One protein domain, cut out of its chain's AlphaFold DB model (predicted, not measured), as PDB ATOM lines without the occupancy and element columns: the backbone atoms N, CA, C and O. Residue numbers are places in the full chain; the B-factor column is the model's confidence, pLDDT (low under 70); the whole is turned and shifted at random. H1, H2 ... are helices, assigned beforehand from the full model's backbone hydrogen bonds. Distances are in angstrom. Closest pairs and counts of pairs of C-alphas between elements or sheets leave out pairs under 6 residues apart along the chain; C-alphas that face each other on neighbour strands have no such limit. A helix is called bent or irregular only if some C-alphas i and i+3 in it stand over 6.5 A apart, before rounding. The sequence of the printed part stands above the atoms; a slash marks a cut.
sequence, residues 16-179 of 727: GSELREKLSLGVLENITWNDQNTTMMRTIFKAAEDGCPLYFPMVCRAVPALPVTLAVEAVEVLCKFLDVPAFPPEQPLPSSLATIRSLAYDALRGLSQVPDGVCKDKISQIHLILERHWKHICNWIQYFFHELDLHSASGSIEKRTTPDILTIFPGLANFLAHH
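AT A GLANCE: This is residues 16 to 179 of the 727 residues of a protein of Schizopora paradoxa (UniProt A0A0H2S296). An up-and-down bundle of four helices, H2, H3, H4 and H6, makes the core, with H6 shifted along it toward one end; H1 lies across H3. The long bent helix H8 first runs beside H4 with arm H8a, then turns away, and its arm H8b makes a hairpin with H9 that packs on H6; a long link, residues 81 to 94, leads from H4 to the small H5. The printed part has 164 residues, with nine named helices, H1 to H9 in order along the chain, and no named strand: the class is all helix. It is compact, with a radius of gyration of the C-alphas of 16.1 A and spans of 49 by 34 by 26 A.

IN THESE COORDINATES: Find C-alpha 16 at (-22.728, -30.844, 94.736); from there H1, residues 16 to 25, runs 14.5 A. H2, residues 35 to 49, begins at C-alpha 35 at (-14.955, -35.369, 87.004) and covers 20.8 A. H3, residues 56 to 65, is 15.5 A long and irregular: C-alphas 61 and 64 are 7.2 A apart. Next come H4, residues 68 to 80, 18.7 A; the short H5, residues 95 to 98, 5.0 A; and H6, residues 101 to 111, 15.3 A. H7, residues 116 to 121, 9.7 A, is neither bent nor irregular, but only just: C-alphas 118 and 121 are 6.4 A apart. By its hydrogen bonds H8, residues 125 to 154, was assigned as one helix, but it is bent, with C-alphas 132 and 135 7.9 A apart. Its arm H8a, residues 125 to 132, is 10.7 A long, and its arm H8b, residues 135 to 154, is 29.1 A long. H9, residues 161 to 177, runs 24.7 A to C-alpha 177 at (-9.221, -64.366, 100.921).

HOW THE PARTS SIT: Begin with the bundle of H2, H3, H4 and H6, up and down, each running against the one before it in the chain. H2 and H3 form a helical hairpin at a steep tilt of 41 degrees, the C-alphas of Ala 48 and Phe 56 coming closest at 4.6 A. H3 and H4 form another, at a shallow tilt of 32 degrees, closest at the C-alphas of Val 63 and Ala 71, 6.1 A. H3 touches H6 at a shallow tilt of 9 degrees, the same way; look at the C-alphas of Cys 60 and Gly 110, the closest at 3.9 A. H1 touches H3, about perpendicular at 89 degrees, closest at the C-alphas of Leu 23 and Met 58, 5.8 A. H4 touches H8a at a shallow tilt of 17 degrees, the same way, closest at the C-alphas of Val 72 and Ile 126, 5.6 A. H8a and H8b stand at a steep tilt of 67 degrees, only just short of about perpendicular. H8b and H9 form a helical hairpin at 29 degrees, closest at the C-alphas of Leu 148 and Thr 162, 6.5 A. With residues 168 to 172 alone, H9 touches H6, closest at the C-alphas of Arg 109 and Ile 168, 5.5 A. H7 touches no helix but is near H3; H5 and H6 meet only through their link. Every O i to N i+4 pair is within hydrogen-bond range in H2, H6, H8a and H8b; the figures are 5 of 6 in H1, 4 of 6 in H3, 8 of 9 in H4, 1 of 2 in H7 and 12 of 13 in H9, and H5 is too short for such a pair.

THE WHOLE: The two C-alphas farthest apart are those of Asp 35 and Ala 153, 51.0 A. The printed part has no cut, and the link from H4 to H5 is long, with 14 residues. The mean pLDDT of the printed part is 88.1; look for values under 70 at residue 119, residues 121 to 124 and residues 157 to 161.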
ATOM      1  N   GLY A  16     -23.539 -30.488  93.565       72.25
ATOM      2  CA  GLY A  16     -22.728 -30.844  94.736       72.25
ATOM      3  C   GLY A  16     -23.562 -31.064  96.003       72.25
ATOM      4  O   GLY A  16     -23.122 -31.762  96.918       72.25
ATOM      5  N   SER A  17     -24.764 -30.484  96.072       78.88
ATOM      6  CA  SER A  17     -25.704 -30.739  97.171       78.88
ATOM      7  C   SER A  17     -26.398 -32.095  97.025       78.88
ATOM      8  O   SER A  17     -26.533 -32.808  98.015       78.88
ATOM      9  N   GLU A  18     -26.700 -32.504  95.789       84.00
ATOM     10  CA  GLU A  18     -27.372 -33.771  95.490       84.00
ATOM     11  C   GLU A  18     -26.496 -34.986  95.821       84.00
ATOM     12  O   GLU A  18     -26.951 -35.916  96.482       84.00
ATOM     13  N   LEU A  19     -25.214 -34.982  95.432       81.50
ATOM     14  CA  LEU A  19     -24.320 -36.096  95.772       81.50
ATOM     15  C   LEU A  19     -24.077 -36.183  97.294       81.50
ATOM     16  O   LEU A  19     -24.002 -37.284  97.834       81.50
ATOM     17  N   ARG A  20     -24.028 -35.057  98.024       83.62
ATOM     18  CA  ARG A  20     -23.936 -35.082  99.501       83.62
ATOM     19  C   ARG A  20     -25.180 -35.674 100.145       83.62
ATOM     20  O   ARG A  20     -25.044 -36.435 101.097       83.62
ATOM     21  N   GLU A  21     -26.355 -35.324  99.635       87.25
ATOM     22  CA  GLU A  21     -27.633 -35.864 100.095       87.25
ATOM     23  C   GLU A  21     -27.738 -37.367  99.797       87.25
ATOM     24  O   GLU A  21     -28.055 -38.157 100.680       87.25
ATOM     25  N   LYS A  22     -27.342 -37.808  98.600       84.44
ATOM     26  CA  LYS A  22     -27.277 -39.239  98.258       84.44
ATOM     27  C   LYS A  22     -26.318 -40.016  99.171       84.44
ATOM     28  O   LYS A  22     -26.675 -41.081  99.673       84.44
ATOM     29  N   LEU A  23     -25.136 -39.463  99.458       83.62
ATOM     30  CA  LEU A  23     -24.146 -40.048 100.378       83.62
ATOM     31  C   LEU A  23     -24.600 -40.049 101.849       83.62
ATOM     32  O   LEU A  23     -24.244 -40.954 102.615       83.62
ATOM     33  N   SER A  24     -25.368 -39.044 102.278       82.44
ATOM     34  CA  SER A  24     -25.920 -38.994 103.637       82.44
ATOM     35  C   SER A  24     -27.065 -39.991 103.815       82.44
ATOM     36  O   SER A  24     -27.130 -40.642 104.856       82.44
ATOM     37  N   LEU A  25     -27.891 -40.170 102.780       83.81
ATOM     38  CA  LEU A  25     -29.007 -41.117 102.752       83.81
ATOM     39  C   LEU A  25     -28.578 -42.564 102.448       83.81
ATOM     40  O   LEU A  25     -29.375 -43.479 102.630       83.81
ATOM     41  N   GLY A  26     -27.337 -42.788 102.002       77.69
ATOM     42  CA  GLY A  26     -26.845 -44.119 101.625       77.69
ATOM     43  C   GLY A  26     -27.444 -44.656 100.319       77.69
ATOM     44  O   GLY A  26     -27.381 -45.854 100.067       77.69
ATOM     45  N   VAL A  27     -28.012 -43.782  99.484       84.38
ATOM     46  CA  VAL A  27     -28.607 -44.134  98.186       84.38
ATOM     47  C   VAL A  27     -27.531 -43.988  97.112       84.38
ATOM     48  O   VAL A  27     -27.410 -42.948  96.466       84.38
ATOM     49  N   LEU A  28     -26.681 -45.010  96.994       79.06
ATOM     50  CA  LEU A  28     -25.482 -44.969  96.145       79.06
ATOM     51  C   LEU A  28     -25.632 -45.704  94.816       79.06
ATOM     52  O   LEU A  28     -24.784 -45.574  93.933       79.06
ATOM     53  N   GLU A  29     -26.716 -46.458  94.666       75.12
ATOM     54  CA  GLU A  29     -27.063 -47.100  93.409       75.12
ATOM     55  C   GLU A  29     -27.280 -46.012  92.343       75.12
ATOM     56  O   GLU A  29     -28.062 -45.080  92.538       75.12
ATOM     57  N   ASN A  30     -26.581 -46.135  91.209       80.69
ATOM     58  CA  ASN A  30     -26.654 -45.235  90.045       80.69
ATOM     59  C   ASN A  30     -25.890 -43.899  90.142       80.69
ATOM     60  O   ASN A  30     -26.208 -42.957  89.412       80.69
ATOM     61  N   ILE A  31     -24.861 -43.783  90.991       88.12
ATOM     62  CA  ILE A  31     -23.951 -42.627  90.915       88.12
ATOM     63  C   ILE A  31     -23.077 -42.735  89.658       88.12
ATOM     64  O   ILE A  31     -22.215 -43.606  89.548       88.12
ATOM     65  N   THR A  32     -23.258 -41.805  88.719       89.12
ATOM     66  CA  THR A  32     -22.358 -41.645  87.571       89.12
ATOM     67  C   THR A  32     -21.098 -40.895  88.005       89.12
ATOM     68  O   THR A  32     -21.153 -39.727  88.400       89.12
ATOM     69  N   TRP A  33     -19.943 -41.549  87.926       91.50
ATOM     70  CA  TRP A  33     -18.654 -40.973  88.319       91.50
ATOM     71  C   TRP A  33     -18.056 -40.105  87.209       91.50
ATOM     72  O   TRP A  33     -17.231 -40.560  86.423       91.50
ATOM     73  N   ASN A  34     -18.488 -38.844  87.143       92.69
ATOM     74  CA  ASN A  34     -17.866 -37.810  86.312       92.69
ATOM     75  C   ASN A  34     -16.754 -37.059  87.079       92.69
ATOM     76  O   ASN A  34     -16.547 -37.276  88.279       92.69
ATOM     77  N   ASP A  35     -16.046 -36.151  86.401       92.31
ATOM     78  CA  ASP A  35     -14.955 -35.369  87.004       92.31
ATOM     79  C   ASP A  35     -15.415 -34.566  88.228       92.31
ATOM     80  O   ASP A  35     -14.728 -34.533  89.247       92.31
ATOM     81  N   GLN A  36     -16.614 -33.981  88.177       92.19
ATOM     82  CA  GLN A  36     -17.174 -33.189  89.275       92.19
ATOM     83  C   GLN A  36     -17.423 -34.034  90.534       92.19
ATOM     84  O   GLN A  36     -17.012 -33.643  91.630       92.19
ATOM     85  N   ASN A  37     -18.047 -35.204  90.384       92.12
ATOM     86  CA  ASN A  37     -18.304 -36.140  91.481       92.12
ATOM     87  C   ASN A  37     -16.994 -36.698  92.054       92.12
ATOM     88  O   ASN A  37     -16.846 -36.815  93.271       92.12
ATOM     89  N   THR A  38     -16.011 -36.945  91.188       94.62
ATOM     90  CA  THR A  38     -14.659 -37.371  91.573       94.62
ATOM     91  C   THR A  38     -13.952 -36.296  92.405       94.62
ATOM     92  O   THR A  38     -13.467 -36.578  93.501       94.62
ATOM     93  N   THR A  39     -13.929 -35.040  91.945       95.00
ATOM     94  CA  THR A  39     -13.339 -33.914  92.691       95.00
ATOM     95  C   THR A  39     -14.042 -33.687  94.026       95.00
ATOM     96  O   THR A  39     -13.384 -33.415  95.039       95.00
ATOM     97  N   MET A  40     -15.370 -33.818  94.064       93.94
ATOM     98  CA  MET A  40     -16.106 -33.675  95.314       93.94
ATOM     99  C   MET A  40     -15.765 -34.793  96.301       93.94
ATOM    100  O   MET A  40     -15.514 -34.490  97.467       93.94
ATOM    101  N   MET A  41     -15.679 -36.049  95.855       95.50
ATOM    102  CA  MET A  41     -15.268 -37.143  96.739       95.50
ATOM    103  C   MET A  41     -13.856 -36.966  97.275       95.50
ATOM    104  O   MET A  41     -13.656 -37.171  98.463       95.50
ATOM    105  N   ARG A  42     -12.903 -36.470  96.479       96.62
ATOM    106  CA  ARG A  42     -11.562 -36.131  96.993       96.62
ATOM    107  C   ARG A  42     -11.586 -35.032  98.048       96.62
ATOM    108  O   ARG A  42     -10.827 -35.071  99.011       96.62
ATOM    109  N   THR A  43     -12.485 -34.061  97.895       95.88
ATOM    110  CA  THR A  43     -12.702 -33.027  98.919       95.88
ATOM    111  C   THR A  43     -13.257 -33.642 100.206       95.88
ATOM    112  O   THR A  43     -12.831 -33.270 101.296       95.88
ATOM    113  N   ILE A  44     -14.174 -34.607 100.082       95.44
ATOM    114  CA  ILE A  44     -14.720 -35.376 101.207       95.44
ATOM    115  C   ILE A  44     -13.625 -36.239 101.851       95.44
ATOM    116  O   ILE A  44     -13.531 -36.236 103.072       95.44
ATOM    117  N   PHE A  45     -12.770 -36.907 101.069       96.75
ATOM    118  CA  PHE A  45     -11.632 -37.691 101.563       96.75
ATOM    119  C   PHE A  45     -10.679 -36.835 102.381       96.75
ATOM    120  O   PHE A  45     -10.396 -37.189 103.518       96.75
ATOM    121  N   LYS A  46     -10.276 -35.669 101.867       96.69
ATOM    122  CA  LYS A  46      -9.414 -34.740 102.605       96.69
ATOM    123  C   LYS A  46     -10.060 -34.269 103.911       96.69
ATOM    124  O   LYS A  46      -9.429 -34.291 104.958       96.69
ATOM    125  N   ALA A  47     -11.338 -33.892 103.869       93.81
ATOM    126  CA  ALA A  47     -12.046 -33.464 105.073       93.81
ATOM    127  C   ALA A  47     -12.223 -34.605 106.094       93.81
ATOM    128  O   ALA A  47     -12.171 -34.367 107.298       93.81
ATOM    129  N   ALA A  48     -12.439 -35.836 105.625       94.62
ATOM    130  CA  ALA A  48     -12.486 -37.025 106.465       94.62
ATOM    131  C   ALA A  48     -11.110 -37.327 107.074       94.62
ATOM    132  O   ALA A  48     -11.043 -37.606 108.263       94.62
ATOM    133  N   GLU A  49     -10.034 -37.201 106.297       94.75
ATOM    134  CA  GLU A  49      -8.642 -37.374 106.723       94.75
ATOM    135  C   GLU A  49      -8.228 -36.375 107.819       94.75
ATOM    136  O   GLU A  49      -7.487 -36.733 108.736       94.75
ATOM    137  N   ASP A  50      -8.764 -35.153 107.767       93.31
ATOM    138  CA  ASP A  50      -8.606 -34.114 108.794       93.31
ATOM    139  C   ASP A  50      -9.459 -34.383 110.063       93.31
ATOM    140  O   ASP A  50      -9.531 -33.547 110.965       93.31
ATOM    141  N   GLY A  51     -10.126 -35.541 110.147       88.00
ATOM    142  CA  GLY A  51     -10.902 -35.975 111.310       88.00
ATOM    143  C   GLY A  51     -12.312 -35.387 111.388       88.00
ATOM    144  O   GLY A  51     -12.901 -35.356 112.469       88.00
ATOM    145  N   CYS A  52     -12.883 -34.898 110.278       92.25
ATOM    146  CA  CYS A  52     -14.232 -34.333 110.303       92.25
ATOM    147  C   CYS A  52     -15.297 -35.428 110.538       92.25
ATOM    148  O   CYS A  52     -15.529 -36.258 109.647       92.25
ATOM    149  N   PRO A  53     -16.040 -35.393 111.665       85.00
ATOM    150  CA  PRO A  53     -16.987 -36.450 112.031       85.00
ATOM    151  C   PRO A  53     -18.202 -36.527 111.096       85.00
ATOM    152  O   PRO A  53     -18.893 -37.539 111.066       85.00
ATOM    153  N   LEU A  54     -18.473 -35.472 110.317       89.50
ATOM    154  CA  LEU A  54     -19.562 -35.457 109.340       89.50
ATOM    155  C   LEU A  54     -19.204 -36.227 108.061       89.50
ATOM    156  O   LEU A  54     -20.044 -36.937 107.511       89.50
ATOM    157  N   TYR A  55     -17.968 -36.076 107.581       93.00
ATOM    158  CA  TYR A  55     -17.540 -36.625 106.293       93.00
ATOM    159  C   TYR A  55     -17.010 -38.054 106.411       93.00
ATOM    160  O   TYR A  55     -17.163 -38.827 105.467       93.00
ATOM    161  N   PHE A  56     -16.461 -38.444 107.564       93.38
ATOM    162  CA  PHE A  56     -15.916 -39.788 107.750       93.38
ATOM    163  C   PHE A  56     -16.955 -40.916 107.541       93.38
ATOM    164  O   PHE A  56     -16.714 -41.804 106.717       93.38
ATOM    165  N   PRO A  57     -18.172 -40.855 108.125       92.44
ATOM    166  CA  PRO A  57     -19.209 -41.853 107.854       92.44
ATOM    167  C   PRO A  57     -19.686 -41.857 106.395       92.44
ATOM    168  O   PRO A  57     -20.147 -42.887 105.901       92.44
ATOM    169  N   MET A  58     -19.590 -40.719 105.691       93.56
ATOM    170  CA  MET A  58     -19.921 -40.646 104.261       93.56
ATOM    171  C   MET A  58     -18.907 -41.422 103.425       93.56
ATOM    172  O   MET A  58     -19.320 -42.138 102.518       93.56
ATOM    173  N   VAL A  59     -17.610 -41.323 103.746       94.81
ATOM    174  CA  VAL A  59     -16.563 -42.127 103.094       94.81
ATOM    175  C   VAL A  59     -16.844 -43.608 103.296       94.81
ATOM    176  O   VAL A  59     -16.915 -44.335 102.311       94.81
ATOM    177  N   CYS A  60     -17.098 -44.032 104.537       93.06
ATOM    178  CA  CYS A  60     -17.365 -45.433 104.870       93.06
ATOM    179  C   CYS A  60     -18.552 -46.001 104.082       93.06
ATOM    180  O   CYS A  60     -18.450 -47.085 103.519       93.06
ATOM    181  N   ARG A  61     -19.658 -45.247 103.993       91.56
ATOM    182  CA  ARG A  61     -20.834 -45.650 103.209       91.56
ATOM    183  C   ARG A  61     -20.570 -45.661 101.710       91.56
ATOM    184  O   ARG A  61     -21.166 -46.479 101.029       91.56
ATOM    185  N   ALA A  62     -19.728 -44.760 101.201       93.75
ATOM    186  CA  ALA A  62     -19.465 -44.621  99.770       93.75
ATOM    187  C   ALA A  62     -18.704 -45.811  99.175       93.75
ATOM    188  O   ALA A  62     -18.875 -46.081  97.988       93.75
ATOM    189  N   VAL A  63     -17.878 -46.498  99.979       92.75
ATOM    190  CA  VAL A  63     -16.914 -47.518  99.529       92.75
ATOM    191  C   VAL A  63     -17.495 -48.530  98.522       92.75
ATOM    192  O   VAL A  63     -16.881 -48.676  97.463       92.75
ATOM    193  N   PRO A  64     -18.670 -49.160  98.749       89.94
ATOM    194  CA  PRO A  64     -19.283 -50.087  97.795       89.94
ATOM    195  C   PRO A  64     -19.503 -49.554  96.378       89.94
ATOM    196  O   PRO A  64     -19.578 -50.328  95.429       89.94
ATOM    197  N   ALA A  65     -19.682 -48.242  96.239       91.62
ATOM    198  CA  ALA A  65     -20.074 -47.605  94.988       91.62
ATOM    199  C   ALA A  65     -18.919 -46.870  94.300       91.62
ATOM    200  O   ALA A  65     -19.113 -46.322  93.214       91.62
ATOM    201  N   LEU A  66     -17.735 -46.812  94.920       91.69
ATOM    202  CA  LEU A  66     -16.593 -46.085  94.374       91.69
ATOM    203  C   LEU A  66     -15.984 -46.817  93.168       91.69
ATOM    204  O   LEU A  66     -15.830 -48.040  93.196       91.69
ATOM    205  N   PRO A  67     -15.537 -46.088  92.129       91.25
ATOM    206  CA  PRO A  67     -14.668 -46.659  91.114       91.25
ATOM    207  C   PRO A  67     -13.330 -47.046  91.756       91.25
ATOM    208  O   PRO A  67     -12.896 -46.427  92.728       91.25
ATOM    209  N   VAL A  68     -12.636 -48.023  91.166       89.38
ATOM    210  CA  VAL A  68     -11.398 -48.610  91.720       89.38
ATOM    211  C   VAL A  68     -10.368 -47.558  92.153       89.38
ATOM    212  O   VAL A  68      -9.751 -47.696  93.202       89.38
ATOM    213  N   THR A  69     -10.191 -46.479  91.383       90.62
ATOM    214  CA  THR A  69      -9.241 -45.400  91.707       90.62
ATOM    215  C   THR A  69      -9.602 -44.650  92.988       90.62
ATOM    216  O   THR A  69      -8.727 -44.414  93.815       90.62
ATOM    217  N   LEU A  70     -10.878 -44.313  93.185       93.38
ATOM    218  CA  LEU A  70     -11.346 -43.656  94.406       93.38
ATOM    219  C   LEU A  70     -11.445 -44.631  95.581       93.38
ATOM    220  O   LEU A  70     -11.281 -44.208  96.718       93.38
ATOM    221  N   ALA A  71     -11.681 -45.921  95.326       93.12
ATOM    222  CA  ALA A  71     -11.679 -46.945  96.366       93.12
ATOM    223  C   ALA A  71     -10.294 -47.090  97.022       93.12
ATOM    224  O   ALA A  71     -10.216 -47.204  98.240       93.12
ATOM    225  N   VAL A  72      -9.204 -47.010  96.244       93.31
ATOM    226  CA  VAL A  72      -7.826 -46.983  96.777       93.31
ATOM    227  C   VAL A  72      -7.621 -45.781  97.704       93.31
ATOM    228  O   VAL A  72      -7.164 -45.954  98.831       93.31
ATOM    229  N   GLU A  73      -7.998 -44.578  97.252       95.50
ATOM    230  CA  GLU A  73      -7.898 -43.348  98.055       95.50
ATOM    231  C   GLU A  73      -8.744 -43.450  99.340       95.50
ATOM    232  O   GLU A  73      -8.277 -43.098 100.422       95.50
ATOM    233  N   ALA A  74      -9.964 -43.990  99.251       95.69
ATOM    234  CA  ALA A  74     -10.825 -44.204 100.410       95.69
ATOM    235  C   ALA A  74     -10.209 -45.188 101.413       95.69
ATOM    236  O   ALA A  74     -10.173 -44.883 102.601       95.69
ATOM    237  N   VAL A  75      -9.695 -46.338 100.961       95.25
ATOM    238  CA  VAL A  75      -9.064 -47.337 101.842       95.25
ATOM    239  C   VAL A  75      -7.847 -46.753 102.564       95.25
ATOM    240  O   VAL A  75      -7.690 -46.997 103.758       95.25
ATOM    241  N   GLU A  76      -7.035 -45.931 101.894       96.25
ATOM    242  CA  GLU A  76      -5.914 -45.224 102.529       96.25
ATOM    243  C   GLU A  76      -6.398 -44.304 103.665       96.25
ATOM    244  O   GLU A  76      -5.861 -44.354 104.775       96.25
ATOM    245  N   VAL A  77      -7.462 -43.523 103.422       97.06
ATOM    246  CA  VAL A  77      -8.079 -42.658 104.443       97.06
ATOM    247  C   VAL A  77      -8.603 -43.481 105.619       97.06
ATOM    248  O   VAL A  77      -8.356 -43.110 106.763       97.06
ATOM    249  N   LEU A  78      -9.294 -44.598 105.371       96.88
ATOM    250  CA  LEU A  78      -9.823 -45.455 106.439       96.88
ATOM    251  C   LEU A  78      -8.694 -46.079 107.275       96.88
ATOM    252  O   LEU A  78      -8.763 -46.062 108.505       96.88
ATOM    253  N   CYS A  79      -7.630 -46.571 106.635       97.19
ATOM    254  CA  CYS A  79      -6.481 -47.157 107.324       97.19
ATOM    255  C   CYS A  79      -5.727 -46.147 108.200       97.19
ATOM    256  O   CYS A  79      -5.219 -46.537 109.247       97.19
ATOM    257  N   LYS A  80      -5.712 -44.854 107.851       96.31
ATOM    258  CA  LYS A  80      -5.083 -43.805 108.676       96.31
ATOM    259  C   LYS A  80      -5.675 -43.711 110.089       96.31
ATOM    260  O   LYS A  80      -4.957 -43.404 111.031       96.31
ATOM    261  N   PHE A  81      -6.970 -43.994 110.251       95.75
ATOM    262  CA  PHE A  81      -7.628 -44.010 111.566       95.75
ATOM    263  C   PHE A  81      -7.419 -45.316 112.335       95.75
ATOM    264  O   PHE A  81      -7.725 -45.388 113.524       95.75
ATOM    265  N   LEU A  82      -6.902 -46.343 111.662       96.94
ATOM    266  CA  LEU A  82      -6.545 -47.618 112.270       96.94
ATOM    267  C   LEU A  82      -5.067 -47.660 112.651       96.94
ATOM    268  O   LEU A  82      -4.744 -48.332 113.623       96.94
ATOM    269  N   ASP A  83      -4.208 -46.921 111.943       96.88
ATOM    270  CA  ASP A  83      -2.762 -46.805 112.157       96.88
ATOM    271  C   ASP A  83      -2.421 -46.085 113.475       96.88
ATOM    272  O   ASP A  83      -2.127 -44.889 113.535       96.88
ATOM    273  N   VAL A  84      -2.528 -46.834 114.572       96.00
ATOM    274  CA  VAL A  84      -2.248 -46.380 115.938       96.00
ATOM    275  C   VAL A  84      -1.161 -47.248 116.574       96.00
ATOM    276  O   VAL A  84      -1.001 -48.411 116.182       96.00
ATOM    277  N   PRO A  85      -0.426 -46.745 117.586       96.44
ATOM    278  CA  PRO A  85       0.501 -47.572 118.350       96.44
ATOM    279  C   PRO A  85      -0.192 -48.826 118.890       96.44
ATOM    280  O   PRO A  85      -1.333 -48.752 119.348       96.44
ATOM    281  N   ALA A  86       0.498 -49.970 118.846       94.88
ATOM    282  CA  ALA A  86      -0.036 -51.217 119.381       94.88
ATOM    283  C   ALA A  86      -0.431 -51.040 120.855       94.88
ATOM    284  O   ALA A  86       0.318 -50.471 121.650       94.88
ATOM    285  N   PHE A  87      -1.613 -51.532 121.206       96.06
ATOM    286  CA  PHE A  87      -2.163 -51.475 122.555       96.06
ATOM    287  C   PHE A  87      -2.746 -52.844 122.918       96.06
ATOM    288  O   PHE A  87      -3.242 -53.516 122.018       96.06
ATOM    289  N   PRO A  88      -2.701 -53.268 124.192       95.94
ATOM    290  CA  PRO A  88      -3.264 -54.548 124.617       95.94
ATOM    291  C   PRO A  88      -4.790 -54.554 124.410       95.94
ATOM    292  O   PRO A  88      -5.480 -53.775 125.077       95.94
ATOM    293  N   PRO A  89      -5.333 -55.391 123.505       95.44
ATOM    294  CA  PRO A  89      -6.764 -55.409 123.192       95.44
ATOM    295  C   PRO A  89      -7.666 -55.739 124.386       95.44
ATOM    296  O   PRO A  89      -8.841 -55.379 124.387       95.44
ATOM    297  N   GLU A  90      -7.122 -56.419 125.397       94.81
ATOM    298  CA  GLU A  90      -7.837 -56.879 126.590       94.81
ATOM    299  C   GLU A  90      -7.900 -55.834 127.714       94.81
ATOM    300  O   GLU A  90      -8.431 -56.105 128.792       94.81
ATOM    301  N   GLN A  91      -7.314 -54.653 127.516       95.69
ATOM    302  CA  GLN A  91      -7.300 -53.589 128.518       95.69
ATOM    303  C   GLN A  91      -8.204 -52.421 128.102       95.69
ATOM    304  O   GLN A  91      -8.454 -52.212 126.911       95.69
ATOM    305  N   PRO A  92      -8.685 -51.612 129.068       94.75
ATOM    306  CA  PRO A  92      -9.358 -50.358 128.756       94.75
ATOM    307  C   PRO A  92      -8.502 -49.485 127.833       94.75
ATOM    308  O   PRO A  92      -7.289 -49.375 128.029       94.75
ATOM    309  N   LEU A  93      -9.132 -48.838 126.846       95.94
ATOM    310  CA  LEU A  93      -8.398 -47.974 125.924       95.94
ATOM    311  C   LEU A  93      -7.702 -46.838 126.681       95.94
ATOM    312  O   LEU A  93      -8.337 -46.174 127.508       95.94
ATOM    313  N   PRO A  94      -6.444 -46.527 126.330       96.31
ATOM    314  CA  PRO A  94      -5.831 -45.259 126.693       96.31
ATOM    315  C   PRO A  94      -6.734 -44.087 126.289       96.31
ATOM    316  O   PRO A  94      -7.339 -44.106 125.215       96.31
ATOM    317  N   SER A  95      -6.780 -43.028 127.103       95.75
ATOM    318  CA  SER A  95      -7.636 -41.856 126.846       95.75
ATOM    319  C   SER A  95      -7.411 -41.226 125.464       95.75
ATOM    320  O   SER A  95      -8.346 -40.692 124.876       95.75
ATOM    321  N   SER A  96      -6.191 -41.323 124.922       95.31
ATOM    322  CA  SER A  96      -5.843 -40.870 123.568       95.31
ATOM    323  C   SER A  96      -6.480 -41.702 122.451       95.31
ATOM    324  O   SER A  96      -6.767 -41.172 121.384       95.31
ATOM    325  N   LEU A  97      -6.712 -42.998 122.679       96.12
ATOM    326  CA  LEU A  97      -7.362 -43.892 121.718       96.12
ATOM    327  C   LEU A  97      -8.886 -43.890 121.882       96.12
ATOM    328  O   LEU A  97      -9.615 -44.087 120.911       96.12
ATOM    329  N   ALA A  98      -9.384 -43.596 123.085       94.69
ATOM    330  CA  ALA A  98     -10.815 -43.475 123.349       94.69
ATOM    331  C   ALA A  98     -11.492 -42.423 122.447       94.69
ATOM    332  O   ALA A  98     -12.617 -42.637 121.995       94.69
ATOM    333  N   THR A  99     -10.797 -41.327 122.113       93.88
ATOM    334  CA  THR A  99     -11.326 -40.264 121.239       93.88
ATOM    335  C   THR A  99     -11.467 -40.674 119.774       93.88
ATOM    336  O   THR A  99     -12.253 -40.063 119.055       93.88
ATOM    337  N   ILE A 100     -10.728 -41.691 119.320       94.56
ATOM    338  CA  ILE A 100     -10.767 -42.186 117.932       94.56
ATOM    339  C   ILE A 100     -11.479 -43.535 117.796       94.56
ATOM    340  O   ILE A 100     -11.658 -44.013 116.681       94.56
ATOM    341  N   ARG A 101     -11.939 -44.134 118.903       94.62
ATOM    342  CA  ARG A 101     -12.608 -45.444 118.921       94.62
ATOM    343  C   ARG A 101     -13.772 -45.533 117.928       94.62
ATOM    344  O   ARG A 101     -13.872 -46.515 117.199       94.62
ATOM    345  N   SER A 102     -14.655 -44.532 117.886       92.31
ATOM    346  CA  SER A 102     -15.795 -44.528 116.953       92.31
ATOM    347  C   SER A 102     -15.356 -44.440 115.490       92.31
ATOM    348  O   SER A 102     -15.919 -45.128 114.644       92.31
ATOM    349  N   LEU A 103     -14.313 -43.658 115.199       93.62
ATOM    350  CA  LEU A 103     -13.740 -43.547 113.857       93.62
ATOM    351  C   LEU A 103     -13.063 -44.853 113.435       93.62
ATOM    352  O   LEU A 103     -13.246 -45.283 112.305       93.62
ATOM    353  N   ALA A 104     -12.344 -45.525 114.339       95.38
ATOM    354  CA  ALA A 104     -11.761 -46.840 114.078       95.38
ATOM    355  C   ALA A 104     -12.844 -47.893 113.788       95.38
ATOM    356  O   ALA A 104     -12.709 -48.702 112.872       95.38
ATOM    357  N   TYR A 105     -13.957 -47.853 114.521       93.94
ATOM    358  CA  TYR A 105     -15.099 -48.726 114.266       93.94
ATOM    359  C   TYR A 105     -15.711 -48.495 112.875       93.94
ATOM    360  O   TYR A 105     -15.873 -49.436 112.091       93.94
ATOM    361  N   ASP A 106     -16.005 -47.235 112.544       92.94
ATOM    362  CA  ASP A 106     -16.534 -46.855 111.234       92.94
ATOM    363  C   ASP A 106     -15.534 -47.179 110.111       92.94
ATOM    364  O   ASP A 106     -15.946 -47.640 109.045       92.94
ATOM    365  N   ALA A 107     -14.228 -47.037 110.365       95.31
ATOM    366  CA  ALA A 107     -13.165 -47.412 109.439       95.31
ATOM    367  C   ALA A 107     -13.223 -48.900 109.092       95.31
ATOM    368  O   ALA A 107     -13.289 -49.253 107.915       95.31
ATOM    369  N   LEU A 108     -13.264 -49.776 110.103       95.12
ATOM    370  CA  LEU A 108     -13.394 -51.219 109.893       95.12
ATOM    371  C   LEU A 108     -14.675 -51.552 109.122       95.12
ATOM    372  O   LEU A 108     -14.650 -52.374 108.204       95.12
ATOM    373  N   ARG A 109     -15.783 -50.873 109.444       92.19
ATOM    374  CA  ARG A 109     -17.045 -51.029 108.721       92.19
ATOM    375  C   ARG A 109     -16.922 -50.634 107.253       92.19
ATOM    376  O   ARG A 109     -17.344 -51.412 106.401       92.19
ATOM    377  N   GLY A 110     -16.333 -49.482 106.948       93.25
ATOM    378  CA  GLY A 110     -16.092 -49.045 105.573       93.25
ATOM    379  C   GLY A 110     -15.187 -50.013 104.806       93.25
ATOM    380  O   GLY A 110     -15.494 -50.379 103.676       93.25
ATOM    381  N   LEU A 111     -14.122 -50.509 105.445       94.19
ATOM    382  CA  LEU A 111     -13.216 -51.492 104.848       94.19
ATOM    383  C   LEU A 111     -13.912 -52.837 104.566       94.19
ATOM    384  O   LEU A 111     -13.650 -53.457 103.540       94.19
ATOM    385  N   SER A 112     -14.840 -53.279 105.424       91.06
ATOM    386  CA  SER A 112     -15.600 -54.527 105.214       91.06
ATOM    387  C   SER A 112     -16.570 -54.483 104.027       91.06
ATOM    388  O   SER A 112     -17.119 -55.511 103.639       91.06
ATOM    389  N   GLN A 113     -16.797 -53.289 103.476       90.62
ATOM    390  CA  GLN A 113     -17.758 -53.005 102.417       90.62
ATOM    391  C   GLN A 113     -17.103 -52.823 101.037       90.62
ATOM    392  O   GLN A 113     -17.791 -52.482 100.074       90.62
ATOM    393  N   VAL A 114     -15.790 -53.042 100.911       89.12
ATOM    394  CA  VAL A 114     -15.094 -52.992  99.614       89.12
ATOM    395  C   VAL A 114     -15.637 -54.101  98.696       89.12
ATOM    396  O   VAL A 114     -15.559 -55.270  99.069       89.12
ATOM    397  N   PRO A 115     -16.185 -53.785  97.503       83.19
ATOM    398  CA  PRO A 115     -16.771 -54.795  96.624       83.19
ATOM    399  C   PRO A 115     -15.743 -55.788  96.086       83.19
ATOM    400  O   PRO A 115     -14.668 -55.394  95.626       83.19
ATOM    401  N   ASP A 116     -16.137 -57.056  95.973       80.25
ATOM    402  CA  ASP A 116     -15.308 -58.108  95.365       80.25
ATOM    403  C   ASP A 116     -14.854 -57.748  93.933       80.25
ATOM    404  O   ASP A 116     -13.746 -58.080  93.520       80.25
ATOM    405  N   GLY A 117     -15.681 -57.024  93.166       79.00
ATOM    406  CA  GLY A 117     -15.346 -56.581  91.804       79.00
ATOM    407  C   GLY A 117     -14.175 -55.594  91.742       79.00
ATOM    408  O   GLY A 117     -13.350 -55.683  90.837       79.00
ATOM    409  N   VAL A 118     -14.043 -54.710  92.741       77.38
ATOM    410  CA  VAL A 118     -12.900 -53.785  92.858       77.38
ATOM    411  C   VAL A 118     -11.602 -54.558  93.099       77.38
ATOM    412  O   VAL A 118     -10.528 -54.131  92.673       77.38
ATOM    413  N   CYS A 119     -11.709 -55.727  93.728       68.19
ATOM    414  CA  CYS A 119     -10.573 -56.567  94.071       68.19
ATOM    415  C   CYS A 119     -10.014 -57.309  92.855       68.19
ATOM    416  O   CYS A 119      -8.805 -57.468  92.769       68.19
ATOM    417  N   LYS A 120     -10.853 -57.736  91.900       70.50
ATOM    418  CA  LYS A 120     -10.445 -58.637  90.803       70.50
ATOM    419  C   LYS A 120      -9.512 -57.999  89.761       70.50
ATOM    420  O   LYS A 120      -8.601 -58.672  89.295       70.50
ATOM    421  N   ASP A 121      -9.682 -56.711  89.449       64.06
ATOM    422  CA  ASP A 121      -8.989 -56.068  88.312       64.06
ATOM    423  C   ASP A 121      -7.715 -55.279  88.688       64.06
ATOM    424  O   ASP A 121      -6.899 -54.966  87.819       64.06
ATOM    425  N   LYS A 122      -7.499 -54.957  89.977       57.34
ATOM    426  CA  LYS A 122      -6.288 -54.271  90.493       57.34
ATOM    427  C   LYS A 122      -5.887 -54.770  91.885       57.34
ATOM    428  O   LYS A 122      -5.698 -53.988  92.817       57.34
ATOM    429  N   ILE A 123      -5.695 -56.083  91.976       59.25
ATOM    430  CA  ILE A 123      -5.272 -56.853  93.158       59.25
ATOM    431  C   ILE A 123      -4.059 -56.246  93.905       59.25
ATOM    432  O   ILE A 123      -3.857 -56.545  95.071       59.25
ATOM    433  N   SER A 124      -3.232 -55.377  93.315       66.31
ATOM    434  CA  SER A 124      -1.986 -54.946  93.967       66.31
ATOM    435  C   SER A 124      -2.123 -53.788  94.967       66.31
ATOM    436  O   SER A 124      -1.591 -53.892  96.064       66.31
ATOM    437  N   GLN A 125      -2.802 -52.679  94.654       87.38
ATOM    438  CA  GLN A 125      -2.657 -51.459  95.477       87.38
ATOM    439  C   GLN A 125      -3.428 -51.500  96.799       87.38
ATOM    440  O   GLN A 125      -2.841 -51.241  97.845       87.38
ATOM    441  N   ILE A 126      -4.716 -51.863  96.778       88.88
ATOM    442  CA  ILE A 126      -5.511 -51.956  98.015       88.88
ATOM    443  C   ILE A 126      -4.922 -53.029  98.940       88.88
ATOM    444  O   ILE A 126      -4.816 -52.812 100.144       88.88
ATOM    445  N   HIS A 127      -4.464 -54.157  98.387       84.69
ATOM    446  CA  HIS A 127      -3.827 -55.209  99.181       84.69
ATOM    447  C   HIS A 127      -2.518 -54.748  99.812       84.69
ATOM    448  O   HIS A 127      -2.317 -55.025 100.987       84.69
ATOM    449  N   LEU A 128      -1.666 -53.999  99.101       88.56
ATOM    450  CA  LEU A 128      -0.445 -53.429  99.685       88.56
ATOM    451  C   LEU A 128      -0.758 -52.472 100.844       88.56
ATOM    452  O   LEU A 128      -0.052 -52.472 101.853       88.56
ATOM    453  N   ILE A 129      -1.832 -51.683 100.721       93.25
ATOM    454  CA  ILE A 129      -2.296 -50.800 101.796       93.25
ATOM    455  C   ILE A 129      -2.746 -51.631 103.002       93.25
ATOM    456  O   ILE A 129      -2.283 -51.377 104.115       93.25
ATOM    457  N   LEU A 130      -3.604 -52.638 102.800       91.50
ATOM    458  CA  LEU A 130      -4.077 -53.483 103.900       91.50
ATOM    459  C   LEU A 130      -2.962 -54.325 104.517       91.50
ATOM    460  O   LEU A 130      -2.932 -54.471 105.730       91.50
ATOM    461  N   GLU A 131      -2.035 -54.855 103.720       88.50
ATOM    462  CA  GLU A 131      -0.886 -55.627 104.198       88.50
ATOM    463  C   GLU A 131       0.004 -54.772 105.103       88.50
ATOM    464  O   GLU A 131       0.376 -55.211 106.193       88.50
ATOM    465  N   ARG A 132       0.281 -53.526 104.695       93.12
ATOM    466  CA  ARG A 132       1.034 -52.556 105.501       93.12
ATOM    467  C   ARG A 132       0.342 -52.256 106.832       93.12
ATOM    468  O   ARG A 132       1.020 -52.151 107.849       93.12
ATOM    469  N   HIS A 133      -0.986 -52.150 106.829       94.56
ATOM    470  CA  HIS A 133      -1.783 -51.755 107.999       94.56
ATOM    471  C   HIS A 133      -2.369 -52.932 108.797       94.56
ATOM    472  O   HIS A 133      -3.026 -52.719 109.817       94.56
ATOM    473  N   TRP A 134      -2.121 -54.179 108.382       92.75
ATOM    474  CA  TRP A 134      -2.840 -55.355 108.886       92.75
ATOM    475  C   TRP A 134      -2.722 -55.546 110.397       92.75
ATOM    476  O   TRP A 134      -3.712 -55.834 111.062       92.75
ATOM    477  N   LYS A 135      -1.531 -55.331 110.965       92.25
ATOM    478  CA  LYS A 135      -1.317 -55.458 112.416       92.25
ATOM    479  C   LYS A 135      -2.205 -54.498 113.210       92.25
ATOM    480  O   LYS A 135      -2.761 -54.886 114.231       92.25
ATOM    481  N   HIS A 136      -2.371 -53.273 112.717       95.31
ATOM    482  CA  HIS A 136      -3.189 -52.252 113.361       95.31
ATOM    483  C   HIS A 136      -4.686 -52.547 113.199       95.31
ATOM    484  O   HIS A 136      -5.447 -52.452 114.162       95.31
ATOM    485  N   ILE A 137      -5.089 -53.002 112.006       94.38
ATOM    486  CA  ILE A 137      -6.444 -53.496 111.723       94.38
ATOM    487  C   ILE A 137      -6.802 -54.642 112.687       94.38
ATOM    488  O   ILE A 137      -7.836 -54.589 113.351       94.38
ATOM    489  N   CYS A 138      -5.923 -55.640 112.824       91.69
ATOM    490  CA  CYS A 138      -6.085 -56.753 113.761       91.69
ATOM    491  C   CYS A 138      -6.217 -56.292 115.210       91.69
ATOM    492  O   CYS A 138      -7.111 -56.773 115.903       91.69
ATOM    493  N   ASN A 139      -5.370 -55.359 115.655       94.44
ATOM    494  CA  ASN A 139      -5.392 -54.873 117.032       94.44
ATOM    495  C   ASN A 139      -6.751 -54.246 117.390       94.44
ATOM    496  O   ASN A 139      -7.321 -54.531 118.443       94.44
ATOM    497  N   TRP A 140      -7.321 -53.458 116.470       95.81
ATOM    498  CA  TRP A 140      -8.665 -52.899 116.630       95.81
ATOM    499  C   TRP A 140      -9.764 -53.961 116.593       95.81
ATOM    500  O   TRP A 140     -10.676 -53.914 117.416       95.81
ATOM    501  N   ILE A 141      -9.687 -54.937 115.683       93.12
ATOM    502  CA  ILE A 141     -10.664 -56.034 115.634       93.12
ATOM    503  C   ILE A 141     -10.649 -56.820 116.952       93.12
ATOM    504  O   ILE A 141     -11.709 -57.045 117.535       93.12
ATOM    505  N   GLN A 142      -9.469 -57.197 117.451       93.25
ATOM    506  CA  GLN A 142      -9.314 -57.892 118.732       93.25
ATOM    507  C   GLN A 142      -9.913 -57.086 119.886       93.25
ATOM    508  O   GLN A 142     -10.643 -57.654 120.697       93.25
ATOM    509  N   TYR A 143      -9.671 -55.772 119.916       94.81
ATOM    510  CA  TYR A 143     -10.221 -54.884 120.939       94.81
ATOM    511  C   TYR A 143     -11.751 -54.892 120.925       94.81
ATOM    512  O   TYR A 143     -12.384 -55.108 121.957       94.81
ATOM    513  N   PHE A 144     -12.359 -54.745 119.746       93.12
ATOM    514  CA  PHE A 144     -13.813 -54.777 119.622       93.12
ATOM    515  C   PHE A 144     -14.398 -56.156 119.966       93.12
ATOM    516  O   PHE A 144     -15.460 -56.223 120.578       93.12
ATOM    517  N   PHE A 145     -13.708 -57.260 119.658       90.12
ATOM    518  CA  PHE A 145     -14.115 -58.592 120.124       90.12
ATOM    519  C   PHE A 145     -14.024 -58.744 121.644       90.12
ATOM    520  O   PHE A 145     -14.891 -59.380 122.237       90.12
ATOM    521  N   HIS A 146     -12.993 -58.188 122.278       91.25
ATOM    522  CA  HIS A 146     -12.864 -58.210 123.732       91.25
ATOM    523  C   HIS A 146     -13.967 -57.382 124.408       91.25
ATOM    524  O   HIS A 146     -14.605 -57.840 125.356       91.25
ATOM    525  N   GLU A 147     -14.257 -56.194 123.874       89.56
ATOM    526  CA  GLU A 147     -15.351 -55.343 124.344       89.56
ATOM    527  C   GLU A 147     -16.707 -56.073 124.264       89.56
ATOM    528  O   GLU A 147     -17.516 -56.005 125.193       89.56
ATOM    529  N   LEU A 148     -16.935 -56.854 123.200       86.50
ATOM    530  CA  LEU A 148     -18.127 -57.697 123.072       86.50
ATOM    531  C   LEU A 148     -18.231 -58.790 124.141       86.50
ATOM    532  O   LEU A 148     -19.334 -59.044 124.635       86.50
ATOM    533  N   ASP A 149     -17.120 -59.428 124.511       86.44
ATOM    534  CA  ASP A 149     -17.123 -60.458 125.555       86.44
ATOM    535  C   ASP A 149     -17.486 -59.860 126.922       86.44
ATOM    536  O   ASP A 149     -18.336 -60.404 127.636       86.44
ATOM    537  N   LEU A 150     -16.897 -58.707 127.268       86.69
ATOM    538  CA  LEU A 150     -17.176 -57.997 128.522       86.69
ATOM    539  C   LEU A 150     -18.655 -57.596 128.632       86.69
ATOM    540  O   LEU A 150     -19.274 -57.718 129.698       86.69
ATOM    541  N   HIS A 151     -19.255 -57.146 127.529       83.25
ATOM    542  CA  HIS A 151     -20.670 -56.789 127.511       83.25
ATOM    543  C   HIS A 151     -21.596 -58.007 127.571       83.25
ATOM    544  O   HIS A 151     -22.626 -57.963 128.247       83.25
ATOM    545  N   SER A 152     -21.216 -59.116 126.932       80.69
ATOM    546  CA  SER A 152     -21.970 -60.374 127.000       80.69
ATOM    547  C   SER A 152     -22.047 -60.916 128.428       80.69
ATOM    548  O   SER A 152     -23.102 -61.389 128.846       80.69
ATOM    549  N   ALA A 153     -20.970 -60.776 129.206       82.81
ATOM    550  CA  ALA A 153     -20.935 -61.191 130.607       82.81
ATOM    551  C   ALA A 153     -21.762 -60.285 131.542       82.81
ATOM    552  O   ALA A 153     -22.325 -60.765 132.525       82.81
ATOM    553  N   SER A 154     -21.852 -58.985 131.249       83.81
ATOM    554  CA  SER A 154     -22.544 -58.001 132.099       83.81
ATOM    555  C   SER A 154     -24.040 -57.851 131.799       83.81
ATOM    556  O   SER A 154     -24.749 -57.178 132.546       83.81
ATOM    557  N   GLY A 155     -24.543 -58.459 130.717       77.69
ATOM    558  CA  GLY A 155     -25.951 -58.377 130.313       77.69
ATOM    559  C   GLY A 155     -26.402 -56.980 129.855       77.69
ATOM    560  O   GLY A 155     -27.586 -56.781 129.587       77.69
ATOM    561  N   SER A 156     -25.481 -56.015 129.742       70.25
ATOM    562  CA  SER A 156     -25.766 -54.600 129.471       70.25
ATOM    563  C   SER A 156     -25.620 -54.211 127.993       70.25
ATOM    564  O   SER A 156     -25.391 -53.041 127.689       70.25
ATOM    565  N   ILE A 157     -25.685 -55.174 127.067       53.41
ATOM    566  CA  ILE A 157     -25.382 -54.935 125.649       53.41
ATOM    567  C   ILE A 157     -26.366 -53.921 125.044       53.41
ATOM    568  O   ILE A 157     -27.569 -54.182 124.928       53.41
ATOM    569  N   GLU A 158     -25.838 -52.806 124.534       59.12
ATOM    570  CA  GLU A 158     -26.507 -52.064 123.468       59.12
ATOM    571  C   GLU A 158     -26.644 -52.998 122.260       59.12
ATOM    572  O   GLU A 158     -25.670 -53.294 121.572       59.12
ATOM    573  N   LYS A 159     -27.865 -53.476 121.985       59.66
ATOM    574  CA  LYS A 159     -28.193 -54.487 120.952       59.66
ATOM    575  C   LYS A 159     -27.673 -54.196 119.526       59.66
ATOM    576  O   LYS A 159     -27.882 -55.018 118.638       59.66
ATOM    577  N   ARG A 160     -27.058 -53.036 119.272       62.53
ATOM    578  CA  ARG A 160     -26.601 -52.590 117.949       62.53
ATOM    579  C   ARG A 160     -25.150 -52.957 117.613       62.53
ATOM    580  O   ARG A 160     -24.887 -53.177 116.442       62.53
ATOM    581  N   THR A 161     -24.226 -53.060 118.571       67.19
ATOM    582  CA  THR A 161     -22.784 -53.205 118.257       67.19
ATOM    583  C   THR A 161     -22.343 -54.644 117.967       67.19
ATOM    584  O   THR A 161     -21.472 -54.857 117.123       67.19
ATOM    585  N   THR A 162     -22.964 -55.642 118.606       72.19
ATOM    586  CA  THR A 162     -22.620 -57.070 118.440       72.19
ATOM    587  C   THR A 162     -22.860 -57.612 117.029       72.19
ATOM    588  O   THR A 162     -21.943 -58.227 116.482       72.19
ATOM    589  N   PRO A 163     -24.032 -57.394 116.397       73.56
ATOM    590  CA  PRO A 163     -24.273 -57.911 115.051       73.56
ATOM    591  C   PRO A 163     -23.310 -57.305 114.030       73.56
ATOM    592  O   PRO A 163     -22.821 -58.009 113.154       73.56
ATOM    593  N   ASP A 164     -22.994 -56.020 114.179       82.50
ATOM    594  CA  ASP A 164     -22.170 -55.296 113.223       82.50
ATOM    595  C   ASP A 164     -20.724 -55.824 113.220       82.50
ATOM    596  O   ASP A 164     -20.230 -56.184 112.157       82.50
ATOM    597  N   ILE A 165     -20.064 -56.022 114.370       82.81
ATOM    598  CA  ILE A 165     -18.682 -56.566 114.409       82.81
ATOM    599  C   ILE A 165     -18.609 -57.978 113.811       82.81
ATOM    600  O   ILE A 165     -17.704 -58.275 113.026       82.81
ATOM    601  N   LEU A 166     -19.598 -58.827 114.118       82.75
ATOM    602  CA  LEU A 166     -19.696 -60.182 113.569       82.75
ATOM    603  C   LEU A 166     -19.946 -60.198 112.049       82.75
ATOM    604  O   LEU A 166     -19.755 -61.235 111.418       82.75
ATOM    605  N   THR A 167     -20.350 -59.070 111.451       82.81
ATOM    606  CA  THR A 167     -20.487 -58.907 109.990       82.81
ATOM    607  C   THR A 167     -19.281 -58.216 109.352       82.81
ATOM    608  O   THR A 167     -18.862 -58.616 108.266       82.81
ATOM    609  N   ILE A 168     -18.682 -57.241 110.045       87.81
ATOM    610  CA  ILE A 168     -17.509 -56.477 109.601       87.81
ATOM    611  C   ILE A 168     -16.326 -57.417 109.380       87.81
ATOM    612  O   ILE A 168     -15.681 -57.379 108.331       87.81
ATOM    613  N   PHE A 169     -16.053 -58.298 110.344       87.56
ATOM    614  CA  PHE A 169     -14.868 -59.143 110.280       87.56
ATOM    615  C   PHE A 169     -14.908 -60.176 109.137       87.56
ATOM    616  O   PHE A 169     -13.940 -60.218 108.376       87.56
ATOM    617  N   PRO A 170     -15.989 -60.953 108.914       84.56
ATOM    618  CA  PRO A 170     -16.086 -61.806 107.731       84.56
ATOM    619  C   PRO A 170     -15.988 -61.033 106.414       84.56
ATOM    620  O   PRO A 170     -15.405 -61.557 105.474       84.56
ATOM    621  N   GLY A 171     -16.502 -59.798 106.337       85.75
ATOM    622  CA  GLY A 171     -16.338 -58.945 105.153       85.75
ATOM    623  C   GLY A 171     -14.866 -58.633 104.867       85.75
ATOM    624  O   GLY A 171     -14.381 -58.868 103.762       85.75
ATOM    625  N   LEU A 172     -14.121 -58.216 105.896       86.69
ATOM    626  CA  LEU A 172     -12.675 -57.989 105.804       86.69
ATOM    627  C   LEU A 172     -11.910 -59.268 105.462       86.69
ATOM    628  O   LEU A 172     -11.073 -59.276 104.568       86.69
ATOM    629  N   ALA A 173     -12.200 -60.371 106.143       85.38
ATOM    630  CA  ALA A 173     -11.530 -61.636 105.884       85.38
ATOM    631  C   ALA A 173     -11.851 -62.177 104.477       85.38
ATOM    632  O   ALA A 173     -10.966 -62.751 103.843       85.38
ATOM    633  N   ASN A 174     -13.063 -61.949 103.954       82.25
ATOM    634  CA  ASN A 174     -13.431 -62.287 102.575       82.25
ATOM    635  C   ASN A 174     -12.610 -61.496 101.567       82.25
ATOM    636  O   ASN A 174     -12.082 -62.070 100.616       82.25
ATOM    637  N   PHE A 175     -12.445 -60.199 101.818       82.62
ATOM    638  CA  PHE A 175     -11.574 -59.351 101.021       82.62
ATOM    639  C   PHE A 175     -10.148 -59.933 100.963       82.62
ATOM    640  O   PHE A 175      -9.616 -60.172  99.881       82.62
ATOM    641  N   LEU A 176      -9.572 -60.294 102.113       82.81
ATOM    642  CA  LEU A 176      -8.229 -60.889 102.175       82.81
ATOM    643  C   LEU A 176      -8.129 -62.238 101.472       82.81
ATOM    644  O   LEU A 176      -7.098 -62.543 100.877       82.81
ATOM    645  N   ALA A 177      -9.188 -63.043 101.528       82.50
ATOM    646  CA  ALA A 177      -9.221 -64.366 100.921       82.50
ATOM    647  C   ALA A 177      -9.175 -64.328  99.384       82.50
ATOM    648  O   ALA A 177      -8.979 -65.367  98.760       82.50
ATOM    649  N   HIS A 178      -9.320 -63.162  98.750       82.56
ATOM    650  CA  HIS A 178      -9.045 -62.999  97.321       82.56
ATOM    651  C   HIS A 178      -7.541 -62.897  97.004       82.56
ATOM    652  O   HIS A 178      -7.161 -62.926  95.835       82.56
ATOM    653  N   HIS A 179      -6.676 -62.800  98.020       83.69
ATOM    654  CA  HIS A 179      -5.226 -62.746  97.870       83.69
ATOM    655  C   HIS A 179      -4.543 -63.900  98.600       83.69
ATOM    656  O   HIS A 179      -4.111 -63.761  99.749       83.69
TER     657      HIS A 179